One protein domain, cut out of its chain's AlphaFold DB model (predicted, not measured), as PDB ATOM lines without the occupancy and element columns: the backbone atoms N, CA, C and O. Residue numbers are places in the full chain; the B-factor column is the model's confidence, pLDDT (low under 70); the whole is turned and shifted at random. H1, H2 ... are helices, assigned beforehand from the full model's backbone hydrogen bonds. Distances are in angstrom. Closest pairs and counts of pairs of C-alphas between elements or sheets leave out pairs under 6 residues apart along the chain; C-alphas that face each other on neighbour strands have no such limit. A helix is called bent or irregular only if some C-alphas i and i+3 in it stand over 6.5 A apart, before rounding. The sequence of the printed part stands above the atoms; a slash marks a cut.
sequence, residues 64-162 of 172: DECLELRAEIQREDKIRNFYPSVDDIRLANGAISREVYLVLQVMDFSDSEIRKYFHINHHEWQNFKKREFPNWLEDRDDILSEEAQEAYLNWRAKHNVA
ATOM      1  N   ASP A  64     227.733 189.570 147.930       76.25
ATOM      2  CA  ASP A  64     226.959 190.289 146.913       76.25
ATOM      3  C   ASP A  64     226.260 189.319 145.942       76.25
ATOM      4  O   ASP A  64     225.075 189.484 145.659       76.25
ATOM      5  N   GLU A  65     226.929 188.236 145.539       79.75
ATOM      6  CA  GLU A  65     226.329 187.179 144.711       79.75
ATOM      7  C   GLU A  65     225.223 186.429 145.479       79.75
ATOM      8  O   GLU A  65     224.149 186.161 144.944       79.75
ATOM      9  N   CYS A  66     225.403 186.187 146.781       79.38
ATOM     10  CA  CYS A  66     224.344 185.641 147.638       79.38
ATOM     11  C   CYS A  66     223.108 186.557 147.733       79.38
ATOM     12  O   CYS A  66     221.981 186.059 147.837       79.38
ATOM     13  N   LEU A  67     223.291 187.882 147.739       77.19
ATOM     14  CA  LEU A  67     222.179 188.837 147.730       77.19
ATOM     15  C   LEU A  67     221.431 188.808 146.395       77.19
ATOM     16  O   LEU A  67     220.199 188.813 146.399       77.19
ATOM     17  N   GLU A  68     222.158 188.738 145.281       80.00
ATOM     18  CA  GLU A  68     221.574 188.607 143.945       80.00
ATOM     19  C   GLU A  68     220.766 187.312 143.815       80.00
ATOM     20  O   GLU A  68     219.593 187.363 143.443       80.00
ATOM     21  N   LEU A  69     221.333 186.176 144.236       77.31
ATOM     22  CA  LEU A  69     220.652 184.879 144.247       77.31
ATOM     23  C   LEU A  69     219.394 184.900 145.122       77.31
ATOM     24  O   LEU A  69     218.341 184.412 144.720       77.31
ATOM     25  N   ARG A  70     219.461 185.509 146.312       77.81
ATOM     26  CA  ARG A  70     218.287 185.653 147.185       77.81
ATOM     27  C   ARG A  70     217.196 186.493 146.525       77.81
ATOM     28  O   ARG A  70     216.022 186.148 146.633       77.81
ATOM     29  N   ALA A  71     217.567 187.586 145.862       75.00
ATOM     30  CA  ALA A  71     216.623 188.424 145.135       75.00
ATOM     31  C   ALA A  71     216.033 187.702 143.909       75.00
ATOM     32  O   ALA A  71     214.882 187.945 143.557       75.00
ATOM     33  N   GLU A  72     216.785 186.817 143.250       73.00
ATOM     34  CA  GLU A  72     216.267 185.939 142.194       73.00
ATOM     35  C   GLU A  72     215.263 184.919 142.741       73.00
ATOM     36  O   GLU A  72     214.128 184.902 142.269       73.00
ATOM     37  N   ILE A  73     215.605 184.182 143.803       74.88
ATOM     38  CA  ILE A  73     214.702 183.210 144.448       74.88
ATOM     39  C   ILE A  73     213.395 183.882 144.886       74.88
ATOM     40  O   ILE A  73     212.307 183.405 144.579       74.88
ATOM     41  N   GLN A  74     213.481 185.043 145.543       74.88
ATOM     42  CA  GLN A  74     212.293 185.782 145.978       74.88
ATOM     43  C   GLN A  74     211.416 186.259 144.814       74.88
ATOM     44  O   GLN A  74     210.216 186.449 145.000       74.88
ATOM     45  N   ARG A  75     211.989 186.499 143.630       69.50
ATOM     46  CA  ARG A  75     211.216 186.844 142.430       69.50
ATOM     47  C   ARG A  75     210.535 185.622 141.832       69.50
ATOM     48  O   ARG A  75     209.358 185.709 141.492       69.50
ATOM     49  N   GLU A  76     211.234 184.495 141.752       75.19
ATOM     50  CA  GLU A  76     210.659 183.230 141.285       75.19
ATOM     51  C   GLU A  76     209.501 182.774 142.180       75.19
ATOM     52  O   GLU A  76     208.439 182.409 141.676       75.19
ATOM     53  N   ASP A  77     209.651 182.899 143.501       79.50
ATOM     54  CA  ASP A  77     208.592 182.577 144.462       79.50
ATOM     55  C   ASP A  77     207.330 183.427 144.259       79.50
ATOM     56  O   ASP A  77     206.218 182.957 144.502       79.50
ATOM     57  N   LYS A  78     207.463 184.665 143.764       85.81
ATOM     58  CA  LYS A  78     206.297 185.504 143.466       85.81
ATOM     59  C   LYS A  78     205.500 184.976 142.281       85.81
ATOM     60  O   LYS A  78     204.281 184.932 142.393       85.81
ATOM     61  N   ILE A  79     206.149 184.566 141.187       90.50
ATOM     62  CA  ILE A  79     205.450 183.977 140.030       90.50
ATOM     63  C   ILE A  79     204.865 182.609 140.410       90.50
ATOM     64  O   ILE A  79     203.718 182.322 140.063       90.50
ATOM     65  N   ARG A  80     205.591 181.817 141.212       89.75
ATOM     66  CA  ARG A  80     205.144 180.513 141.732       89.75
ATOM     67  C   ARG A  80     203.819 180.577 142.498       89.75
ATOM     68  O   ARG A  80     203.050 179.622 142.451       89.75
ATOM     69  N   ASN A  81     203.517 181.698 143.157       87.12
ATOM     70  CA  ASN A  81     202.230 181.899 143.839       87.12
ATOM     71  C   ASN A  81     201.029 181.971 142.878       87.12
ATOM     72  O   ASN A  81     199.903 181.713 143.300       87.12
ATOM     73  N   PHE A  82     201.256 182.328 141.610       89.38
ATOM     74  CA  PHE A  82     200.221 182.355 140.571       89.38
ATOM     75  C   PHE A  82     200.232 181.079 139.729       89.38
ATOM     76  O   PHE A  82     199.171 180.538 139.421       89.38
ATOM     77  N   TYR A  83     201.433 180.611 139.382       92.75
ATOM     78  CA  TYR A  83     201.679 179.489 138.477       92.75
ATOM     79  C   TYR A  83     202.766 178.577 139.063       92.75
ATOM     80  O   TYR A  83     203.956 178.815 138.828       92.75
ATOM     81  N   PRO A  84     202.393 177.574 139.880       90.88
ATOM     82  CA  PRO A  84     203.340 176.739 140.620       90.88
ATOM     83  C   PRO A  84     204.288 175.902 139.754       90.88
ATOM     84  O   PRO A  84     205.355 175.512 140.238       90.88
ATOM     85  N   SER A  85     203.904 175.604 138.510       92.44
ATOM     86  CA  SER A  85     204.684 174.809 137.565       92.44
ATOM     87  C   SER A  85     205.258 175.666 136.439       92.44
ATOM     88  O   SER A  85     204.607 176.567 135.910       92.44
ATOM     89  N   VAL A  86     206.469 175.322 135.998       91.75
ATOM     90  CA  VAL A  86     207.103 175.924 134.812       91.75
ATOM     91  C   VAL A  86     206.363 175.583 133.509       91.75
ATOM     92  O   VAL A  86     206.534 176.255 132.494       91.75
ATOM     93  N   ASP A  87     205.505 174.565 133.535       94.19
ATOM     94  CA  ASP A  87     204.684 174.172 132.391       94.19
ATOM     95  C   ASP A  87     203.324 174.883 132.362       94.19
ATOM     96  O   ASP A  87     202.626 174.804 131.356       94.19
ATOM     97  N   ASP A  88     202.945 175.628 133.406       94.62
ATOM     98  CA  ASP A  88     201.621 176.271 133.481       94.62
ATOM     99  C   ASP A  88     201.416 177.346 132.402       94.62
ATOM    100  O   ASP A  88     200.287 177.648 132.014       94.62
ATOM    101  N   ILE A  89     202.505 177.919 131.879       95.81
ATOM    102  CA  ILE A  89     202.446 178.847 130.744       95.81
ATOM    103  C   ILE A  89     202.178 178.135 129.412       95.81
ATOM    104  O   ILE A  89     201.884 178.791 128.412       95.81
ATOM    105  N   ARG A  90     202.307 176.807 129.353       96.31
ATOM    106  CA  ARG A  90     202.191 176.028 128.122       96.31
ATOM    107  C   ARG A  90     200.749 175.593 127.899       96.31
ATOM    108  O   ARG A  90     200.100 174.995 128.748       96.31
ATOM    109  N   LEU A  91     200.254 175.868 126.700       93.81
ATOM    110  CA  LEU A  91     199.019 175.288 126.190       93.81
ATOM    111  C   LEU A  91     199.240 173.808 125.846       93.81
ATOM    112  O   LEU A  91     200.370 173.359 125.657       93.81
ATOM    113  N   ALA A  92     198.152 173.055 125.667       92.75
ATOM    114  CA  ALA A  92     198.213 171.627 125.328       92.75
ATOM    115  C   ALA A  92     199.003 171.319 124.036       92.75
ATOM    116  O   ALA A  92     199.507 170.214 123.866       92.75
ATOM    117  N   ASN A  93     199.127 172.292 123.128       91.81
ATOM    118  CA  ASN A  93     199.915 172.185 121.896       91.81
ATOM    119  C   ASN A  93     201.390 172.618 122.060       91.81
ATOM    120  O   ASN A  93     202.102 172.731 121.065       91.81
ATOM    121  N   GLY A  94     201.840 172.914 123.282       91.00
ATOM    122  CA  GLY A  94     203.187 173.396 123.600       91.00
ATOM    123  C   GLY A  94     203.408 174.897 123.377       91.00
ATOM    124  O   GLY A  94     204.458 175.424 123.758       91.00
ATOM    125  N   ALA A  95     202.441 175.620 122.801       93.94
ATOM    126  CA  ALA A  95     202.558 177.061 122.609       93.94
ATOM    127  C   ALA A  95     202.459 177.821 123.943       93.94
ATOM    128  O   ALA A  95     201.807 177.381 124.887       93.94
ATOM    129  N   ILE A  96     203.096 178.988 124.001       96.50
ATOM    130  CA  ILE A  96     203.012 179.909 125.141       96.50
ATOM    131  C   ILE A  96     201.600 180.506 125.202       96.50
ATOM    132  O   ILE A  96     201.086 181.000 124.196       96.50
ATOM    133  N   SER A  97     200.984 180.457 126.382       96.12
ATOM    134  CA  SER A  97     199.648 180.979 126.653       96.12
ATOM    135  C   SER A  97     199.653 182.503 126.751       96.12
ATOM    136  O   SER A  97     200.305 183.088 127.622       96.12
ATOM    137  N   ARG A  98     198.862 183.146 125.883       95.12
ATOM    138  CA  ARG A  98     198.607 184.593 125.921       95.12
ATOM    139  C   ARG A  98     197.962 185.016 127.244       95.12
ATOM    140  O   ARG A  98     198.387 186.010 127.820       95.12
ATOM    141  N   GLU A  99     196.999 184.240 127.749       94.31
ATOM    142  CA  GLU A  99     196.286 184.525 129.009       94.31
ATOM    143  C   GLU A  99     197.263 184.576 130.192       94.31
ATOM    144  O   GLU A  99     197.272 185.548 130.941       94.31
ATOM    145  N   VAL A 100     198.141 183.575 130.319       95.50
ATOM    146  CA  VAL A 100     199.130 183.509 131.412       95.50
ATOM    147  C   VAL A 100     200.105 184.683 131.351       95.50
ATOM    148  O   VAL A 100     200.396 185.303 132.372       95.50
ATOM    149  N   TYR A 101     200.579 185.026 130.151       96.25
ATOM    150  CA  TYR A 101     201.434 186.196 129.958       96.25
ATOM    151  C   TYR A 101     200.745 187.493 130.406       96.25
ATOM    152  O   TYR A 101     201.348 188.280 131.134       96.25
ATOM    153  N   LEU A 102     199.487 187.705 130.011       95.25
ATOM    154  CA  LEU A 102     198.735 188.912 130.354       95.25
ATOM    155  C   LEU A 102     198.483 189.035 131.863       95.25
ATOM    156  O   LEU A 102     198.696 190.109 132.426       95.25
ATOM    157  N   VAL A 103     198.123 187.934 132.531       94.69
ATOM    158  CA  VAL A 103     197.979 187.893 133.998       94.69
ATOM    159  C   VAL A 103     199.265 188.360 134.679       94.69
ATOM    160  O   VAL A 103     199.227 189.188 135.585       94.69
ATOM    161  N   LEU A 104     200.416 187.860 134.228       94.19
ATOM    162  CA  LEU A 104     201.702 188.216 134.818       94.19
ATOM    163  C   LEU A 104     202.114 189.663 134.521       94.19
ATOM    164  O   LEU A 104     202.704 190.308 135.383       94.19
ATOM    165  N   GLN A 105     201.766 190.205 133.353       93.56
ATOM    166  CA  GLN A 105     202.022 191.615 133.043       93.56
ATOM    167  C   GLN A 105     201.195 192.570 133.915       93.56
ATOM    168  O   GLN A 105     201.720 193.592 134.343       93.56
ATOM    169  N   VAL A 106     199.938 192.236 134.233       91.38
ATOM    170  CA  VAL A 106     199.109 193.037 135.162       91.38
ATOM    171  C   VAL A 106     199.665 193.027 136.578       91.38
ATOM    172  O   VAL A 106     199.562 194.020 137.294       91.38
ATOM    173  N   MET A 107     200.307 191.929 136.970       88.38
ATOM    174  CA  MET A 107     201.020 191.825 138.243       88.38
ATOM    175  C   MET A 107     202.415 192.478 138.216       88.38
ATOM    176  O   MET A 107     203.179 192.303 139.165       88.38
ATOM    177  N   ASP A 108     202.728 193.237 137.161       89.44
ATOM    178  CA  ASP A 108     203.960 194.012 136.979       89.44
ATOM    179  C   ASP A 108     205.237 193.149 136.912       89.44
ATOM    180  O   ASP A 108     206.333 193.585 137.267       89.44
ATOM    181  N   PHE A 109     205.116 191.900 136.441       91.69
ATOM    182  CA  PHE A 109     206.282 191.071 136.135       91.69
ATOM    183  C   PHE A 109     206.863 191.435 134.769       91.69
ATOM    184  O   PHE A 109     206.162 191.467 133.756       91.69
ATOM    185  N   SER A 110     208.177 191.633 134.718       91.44
ATOM    186  CA  SER A 110     208.882 191.921 133.469       91.44
ATOM    187  C   SER A 110     209.012 190.687 132.570       91.44
ATOM    188  O   SER A 110     209.118 189.552 133.040       91.44
ATOM    189  N   ASP A 111     209.136 190.906 131.258       92.69
ATOM    190  CA  ASP A 111     209.409 189.847 130.274       92.69
ATOM    191  C   ASP A 111     210.604 188.970 130.666       92.69
ATOM    192  O   ASP A 111     210.587 187.756 130.465       92.69
ATOM    193  N   SER A 112     211.656 189.569 131.236       91.81
ATOM    194  CA  SER A 112     212.834 188.810 131.655       91.81
ATOM    195  C   SER A 112     212.545 187.898 132.842       91.81
ATOM    196  O   SER A 112     213.117 186.812 132.896       91.81
ATOM    197  N   GLU A 113     211.722 188.331 133.797       91.50
ATOM    198  CA  GLU A 113     211.347 187.519 134.960       91.50
ATOM    199  C   GLU A 113     210.469 186.348 134.526       91.50
ATOM    200  O   GLU A 113     210.790 185.201 134.835       91.50
ATOM    201  N   ILE A 114     209.445 186.624 133.714       94.81
ATOM    202  CA  ILE A 114     208.539 185.608 133.164       94.81
ATOM    203  C   ILE A 114     209.338 184.571 132.363       94.81
ATOM    204  O   ILE A 114     209.243 183.367 132.603       94.81
ATOM    205  N   ARG A 115     210.189 185.029 131.439       94.94
ATOM    206  CA  ARG A 115     210.981 184.149 130.571       94.94
ATOM    207  C   ARG A 115     211.951 183.263 131.355       94.94
ATOM    208  O   ARG A 115     212.104 182.093 131.003       94.94
ATOM    209  N   LYS A 116     212.627 183.816 132.370       92.06
ATOM    210  CA  LYS A 116     213.565 183.063 133.219       92.06
ATOM    211  C   LYS A 116     212.834 181.971 134.001       92.06
ATOM    212  O   LYS A 116     213.263 180.821 133.925       92.06
ATOM    213  N   TYR A 117     211.730 182.324 134.665       93.94
ATOM    214  CA  TYR A 117     210.948 181.403 135.493       93.94
ATOM    215  C   TYR A 117     210.424 180.203 134.694       93.94
ATOM    216  O   TYR A 117     210.637 179.062 135.080       93.94
ATOM    217  N   PHE A 118     209.812 180.444 133.531       94.81
ATOM    218  CA  PHE A 118     209.271 179.375 132.681       94.81
ATOM    219  C   PHE A 118     210.310 178.714 131.759       94.81
ATOM    220  O   PHE A 118     209.952 177.956 130.858       94.81
ATOM    221  N   HIS A 119     211.596 179.036 131.928       94.12
ATOM    222  CA  HIS A 119     212.699 178.506 131.120       94.12
ATOM    223  C   HIS A 119     212.489 178.638 129.600       94.12
ATOM    224  O   HIS A 119     212.848 177.763 128.809       94.12
ATOM    225  N   ILE A 120     211.924 179.768 129.167       95.31
ATOM    226  CA  ILE A 120     211.636 180.023 127.755       95.31
ATOM    227  C   ILE A 120     212.888 180.585 127.066       95.31
ATOM    228  O   ILE A 120     213.502 181.575 127.490       95.31
ATOM    229  N   ASN A 121     213.286 179.975 125.952       94.69
ATOM    230  CA  ASN A 121     214.425 180.478 125.190       94.69
ATOM    231  C   ASN A 121     214.081 181.805 124.479       94.69
ATOM    232  O   ASN A 121     212.923 182.129 124.221       94.69
ATOM    233  N   HIS A 122     215.100 182.610 124.171       94.31
ATOM    234  CA  HIS A 122     214.880 183.960 123.641       94.31
ATOM    235  C   HIS A 122     214.173 183.965 122.277       94.31
ATOM    236  O   HIS A 122     213.309 184.802 122.038       94.31
ATOM    237  N   HIS A 123     214.513 183.026 121.396       95.00
ATOM    238  CA  HIS A 123     213.929 182.940 120.058       95.00
ATOM    239  C   HIS A 123     212.428 182.625 120.114       95.00
ATOM    240  O   HIS A 123     211.619 183.289 119.470       95.00
ATOM    241  N   GLU A 124     212.051 181.649 120.936       95.75
ATOM    242  CA  GLU A 124     210.663 181.287 121.180       95.75
ATOM    243  C   GLU A 124     209.863 182.456 121.766       95.75
ATOM    244  O   GLU A 124     208.769 182.750 121.282       95.75
ATOM    245  N   TRP A 125     210.438 183.174 122.737       95.94
ATOM    246  CA  TRP A 125     209.814 184.359 123.329       95.94
ATOM    247  C   TRP A 125     209.530 185.447 122.291       95.94
ATOM    248  O   TRP A 125     208.427 185.985 122.232       95.94
ATOM    249  N   GLN A 126     210.507 185.747 121.432       94.62
ATOM    250  CA  GLN A 126     210.352 186.747 120.373       94.62
ATOM    251  C   GLN A 126     209.269 186.350 119.365       94.62
ATOM    252  O   GLN A 126     208.478 187.195 118.950       94.62
ATOM    253  N   ASN A 127     209.195 185.070 118.997       95.56
ATOM    254  CA  ASN A 127     208.161 184.579 118.085       95.56
ATOM    255  C   ASN A 127     206.767 184.657 118.709       95.56
ATOM    256  O   ASN A 127     205.826 185.074 118.037       95.56
ATOM    257  N   PHE A 128     206.638 184.313 119.993       95.69
ATOM    258  CA  PHE A 128     205.399 184.507 120.744       95.69
ATOM    259  C   PHE A 128     204.984 185.981 120.756       95.69
ATOM    260  O   PHE A 128     203.871 186.299 120.343       95.69
ATOM    261  N   LYS A 129     205.893 186.890 121.133       94.31
ATOM    262  CA  LYS A 129     205.610 188.330 121.189       94.31
ATOM    263  C   LYS A 129     205.180 188.887 119.834       94.31
ATOM    264  O   LYS A 129     204.186 189.593 119.773       94.31
ATOM    265  N   LYS A 130     205.866 188.530 118.745       93.75
ATOM    266  CA  LYS A 130     205.498 188.977 117.390       93.75
ATOM    267  C   LYS A 130     204.147 188.439 116.922       93.75
ATOM    268  O   LYS A 130     203.450 189.132 116.192       93.75
ATOM    269  N   ARG A 131     203.803 187.205 117.300       94.06
ATOM    270  CA  ARG A 131     202.554 186.553 116.885       94.06
ATOM    271  C   ARG A 131     201.349 187.083 117.656       94.06
ATOM    272  O   ARG A 131     200.333 187.378 117.046       94.06
ATOM    273  N   GLU A 132     201.464 187.175 118.977       93.75
ATOM    274  CA  GLU A 132     200.348 187.548 119.856       93.75
ATOM    275  C   GLU A 132     200.237 189.064 120.068       93.75
ATOM    276  O   GLU A 132     199.173 189.551 120.439       93.75
ATOM    277  N   PHE A 133     201.331 189.808 119.860       92.75
ATOM    278  CA  PHE A 133     201.432 191.247 120.126       92.75
ATOM    279  C   PHE A 133     202.229 191.980 119.027       92.75
ATOM    280  O   PHE A 133     203.278 192.571 119.313       92.75
ATOM    281  N   PRO A 134     201.773 191.943 117.762       90.75
ATOM    282  CA  PRO A 134     202.505 192.522 116.634       90.75
ATOM    283  C   PRO A 134     202.784 194.025 116.800       90.75
ATOM    284  O   PRO A 134     203.880 194.470 116.464       90.75
ATOM    285  N   ASN A 135     201.849 194.772 117.399       91.81
ATOM    286  CA  ASN A 135     201.945 196.218 117.624       91.81
ATOM    287  C   ASN A 135     202.068 196.563 119.117       91.81
ATOM    288  O   ASN A 135     201.528 197.560 119.586       91.81
ATOM    289  N   TRP A 136     202.800 195.745 119.885       87.38
ATOM    290  CA  TRP A 136     202.883 195.874 121.348       87.38
ATOM    291  C   TRP A 136     203.168 197.292 121.849       87.38
ATOM    292  O   TRP A 136     202.663 197.650 122.895       87.38
ATOM    293  N   LEU A 137     203.991 198.087 121.159       85.94
ATOM    294  CA  LEU A 137     204.334 199.440 121.612       85.94
ATOM    295  C   LEU A 137     203.170 200.432 121.514       85.94
ATOM    296  O   LEU A 137     203.133 201.373 122.299       85.94
ATOM    297  N   GLU A 138     202.272 200.232 120.554       89.38
ATOM    298  CA  GLU A 138     201.135 201.119 120.294       89.38
ATOM    299  C   GLU A 138     199.934 200.695 121.142       89.38
ATOM    300  O   GLU A 138     199.321 201.531 121.796       89.38
ATOM    301  N   ASP A 139     199.691 199.386 121.229       89.12
ATOM    302  CA  ASP A 139     198.494 198.832 121.866       89.12
ATOM    303  C   ASP A 139     198.709 198.468 123.346       89.12
ATOM    304  O   ASP A 139     197.813 197.924 123.989       89.12
ATOM    305  N   ARG A 140     199.909 198.696 123.905       86.19
ATOM    306  CA  ARG A 140     200.271 198.204 125.248       86.19
ATOM    307  C   ARG A 140     199.250 198.605 126.301       86.19
ATOM    308  O   ARG A 140     198.837 197.763 127.091       86.19
ATOM    309  N   ASP A 141     198.916 199.887 126.352       86.31
ATOM    310  CA  ASP A 141     198.105 200.436 127.434       86.31
ATOM    311  C   ASP A 141     196.656 199.935 127.340       86.31
ATOM    312  O   ASP A 141     196.066 199.573 128.359       86.31
ATOM    313  N   ASP A 142     196.124 199.790 126.126       88.25
ATOM    314  CA  ASP A 142     194.789 199.237 125.879       88.25
ATOM    315  C   ASP A 142     194.743 197.740 126.228       88.25
ATOM    316  O   ASP A 142     193.892 197.292 126.998       88.25
ATOM    317  N   ILE A 143     195.740 196.968 125.779       88.06
ATOM    318  CA  ILE A 143     195.860 195.538 126.100       88.06
ATOM    319  C   ILE A 143     195.989 195.324 127.613       88.06
ATOM    320  O   ILE A 143     195.401 194.389 128.159       88.06
ATOM    321  N   LEU A 144     196.768 196.156 128.311       87.06
ATOM    322  CA  LEU A 144     196.959 196.023 129.756       87.06
ATOM    323  C   LEU A 144     195.737 196.476 130.563       87.06
ATOM    324  O   LEU A 144     195.464 195.894 131.612       87.06
ATOM    325  N   SER A 145     195.012 197.494 130.100       85.00
ATOM    326  CA  SER A 145     193.856 198.041 130.820       85.00
ATOM    327  C   SER A 145     192.588 197.205 130.648       85.00
ATOM    328  O   SER A 145     191.828 197.066 131.610       85.00
ATOM    329  N   GLU A 146     192.381 196.608 129.474       88.25
ATOM    330  CA  GLU A 146     191.187 195.819 129.168       88.25
ATOM    331  C   GLU A 146     191.476 194.317 129.226       88.25
ATOM    332  O   GLU A 146     191.063 193.627 130.164       88.25
ATOM    333  N   GLU A 147     192.232 193.805 128.254       89.06
ATOM    334  CA  GLU A 147     192.398 192.361 128.053       89.06
ATOM    335  C   GLU A 147     193.124 191.691 129.218       89.06
ATOM    336  O   GLU A 147     192.767 190.596 129.661       89.06
ATOM    337  N   ALA A 148     194.164 192.340 129.732       86.25
ATOM    338  CA  ALA A 148     194.963 191.770 130.797       86.25
ATOM    339  C   ALA A 148     194.225 191.806 132.142       86.25
ATOM    340  O   ALA A 148     194.313 190.856 132.928       86.25
ATOM    341  N   GLN A 149     193.436 192.856 132.380       87.31
ATOM    342  CA  GLN A 149     192.575 192.947 133.552       87.31
ATOM    343  C   GLN A 149     191.479 191.874 133.514       87.31
ATOM    344  O   GLN A 149     191.217 191.217 134.526       87.31
ATOM    345  N   GLU A 150     190.881 191.630 132.345       90.44
ATOM    346  CA  GLU A 150     189.932 190.533 132.145       90.44
ATOM    347  C   GLU A 150     190.593 189.162 132.370       90.44
ATOM    348  O   GLU A 150     190.057 188.324 133.103       90.44
ATOM    349  N   ALA A 151     191.790 188.941 131.817       90.94
ATOM    350  CA  ALA A 151     192.556 187.712 132.024       90.94
ATOM    351  C   ALA A 151     192.830 187.456 133.516       90.94
ATOM    352  O   ALA A 151     192.649 186.335 134.000       90.94
ATOM    353  N   TYR A 152     193.188 188.495 134.276       91.31
ATOM    354  CA  TYR A 152     193.378 188.392 135.722       91.31
ATOM    355  C   TYR A 152     192.084 188.038 136.465       91.31
ATOM    356  O   TYR A 152     192.091 187.165 137.339       91.31
ATOM    357  N   LEU A 153     190.954 188.659 136.113       89.56
ATOM    358  CA  LEU A 153     189.653 188.334 136.706       89.56
ATOM    359  C   LEU A 153     189.247 186.882 136.423       89.56
ATOM    360  O   LEU A 153     188.791 186.183 137.334       89.56
ATOM    361  N   ASN A 154     189.484 186.403 135.202       89.88
ATOM    362  CA  ASN A 154     189.236 185.020 134.803       89.88
ATOM    363  C   ASN A 154     190.138 184.036 135.557       89.88
ATOM    364  O   ASN A 154     189.649 183.039 136.099       89.88
ATOM    365  N   TRP A 155     191.437 184.327 135.660       92.19
ATOM    366  CA  TRP A 155     192.367 183.542 136.471       92.19
ATOM    367  C   TRP A 155     191.901 183.480 137.928       92.19
ATOM    368  O   TRP A 155     191.775 182.393 138.499       92.19
ATOM    369  N   ARG A 156     191.546 184.629 138.510       88.94
ATOM    370  CA  ARG A 156     191.069 184.735 139.889       88.94
ATOM    371  C   ARG A 156     189.790 183.929 140.108       88.94
ATOM    372  O   ARG A 156     189.671 183.268 141.137       88.94
ATOM    373  N   ALA A 157     188.844 183.953 139.171       87.81
ATOM    374  CA  ALA A 157     187.618 183.158 139.251       87.81
ATOM    375  C   ALA A 157     187.913 181.648 139.224       87.81
ATOM    376  O   ALA A 157     187.374 180.905 140.044       87.81
ATOM    377  N   LYS A 158     188.817 181.199 138.345       85.00
ATOM    378  CA  LYS A 158     189.232 179.787 138.252       85.00
ATOM    379  C   LYS A 158     189.918 179.297 139.538       85.00
ATOM    380  O   LYS A 158     189.662 178.177 139.973       85.00
ATOM    381  N   HIS A 159     190.729 180.143 140.177       78.69
ATOM    382  CA  HIS A 159     191.579 179.742 141.305       78.69
ATOM    383  C   HIS A 159     190.978 180.047 142.693       78.69
ATOM    384  O   HIS A 159     191.260 179.322 143.644       78.69
ATOM    385  N   ASN A 160     190.065 181.021 142.837       65.50
ATOM    386  CA  ASN A 160     189.371 181.274 144.116       65.50
ATOM    387  C   ASN A 160     188.217 180.305 144.403       65.50
ATOM    388  O   ASN A 160     187.863 180.107 145.566       65.50
ATOM    389  N   VAL A 161     187.646 179.651 143.388       52.28
ATOM    390  CA  VAL A 161     186.611 178.617 143.596       52.28
ATOM    391  C   VAL A 161     187.202 177.347 144.237       52.28
ATOM    392  O   VAL A 161     186.472 176.566 144.848       52.28
ATOM    393  N   ALA A 162     188.525 177.158 144.186       45.94
ATOM    394  CA  ALA A 162     189.204 176.058 144.872       45.94
ATOM    395  C   ALA A 162     189.310 176.269 146.398       45.94
ATOM    396  O   ALA A 162     189.259 175.299 147.152       45.94
TER     397      ALA A 162
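Overview. This is residues 64 to 162 of the 172 residues of an uncharacterized protein of Lactobacillus iners (UniProt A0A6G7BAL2). Two short helices, H2 and H3, make a small core; the long, kinked helix H5 crosses H2 on one side, while H1 meets H3 on the other and reaches away as an arm, its residues 64 to 71 sticking out. H4 lies near H3 at one end of this core. The printed part has 99 residues with five named helices, H1 to H5 in order, and no named strand: the class is all helix. It is compact, with a radius of gyration of the C-alphas of 14.1 A and spans of 39 by 36 by 28 A.

Along the chain. H1, residues 64 to 80, begins at C-alpha 64 (226.959, 190.289, 146.913) and is 24.5 A long. H2 is residues 98 to 106, H3 residues 111 to 117, and H4 residues 122 to 132, 15.4 A long. H5, residues 136 to 160, is 30.2 A long and ends at C-alpha 160 (189.371, 181.274, 144.116); it is irregular, with C-alphas 138 and 141 7.8 A apart, and has a kink of 59 degrees near residue 143.

Arrangement. With residues 75 to 79 alone, H1 touches H3, about perpendicular at 90 degrees; their closest C-alphas, of Glu 76 and Tyr 117, are 6.1 A apart. H2 and H3 are close but not clearly touching, the closest C-alphas, of Leu 104 and Ile 114, being 7.5 A apart. H3 and H4 are likewise close but not clearly touching, at 7.3 A between the C-alphas of Arg 115 and Trp 125. H5 touches H2 with residues 144 to 155 alone, about perpendicular at 82 degrees; the closest C-alphas, of Leu 102 and Ala 148, are 4.8 A apart. H1 and H5 are apart. Every O i to N i+4 pair is within hydrogen-bond range in H2, H3 and H4, against 12 of 13 in H1 and 17 of 21 in H5.

Size, cuts and confidence. The C-alphas farthest apart, of Asp 64 and Val 161, are 42.1 A apart. The printed part has no cut; the link from H1 to H2, 17 residues, is long. Confidence is under 70 at residue 75 and residues 160 to 162.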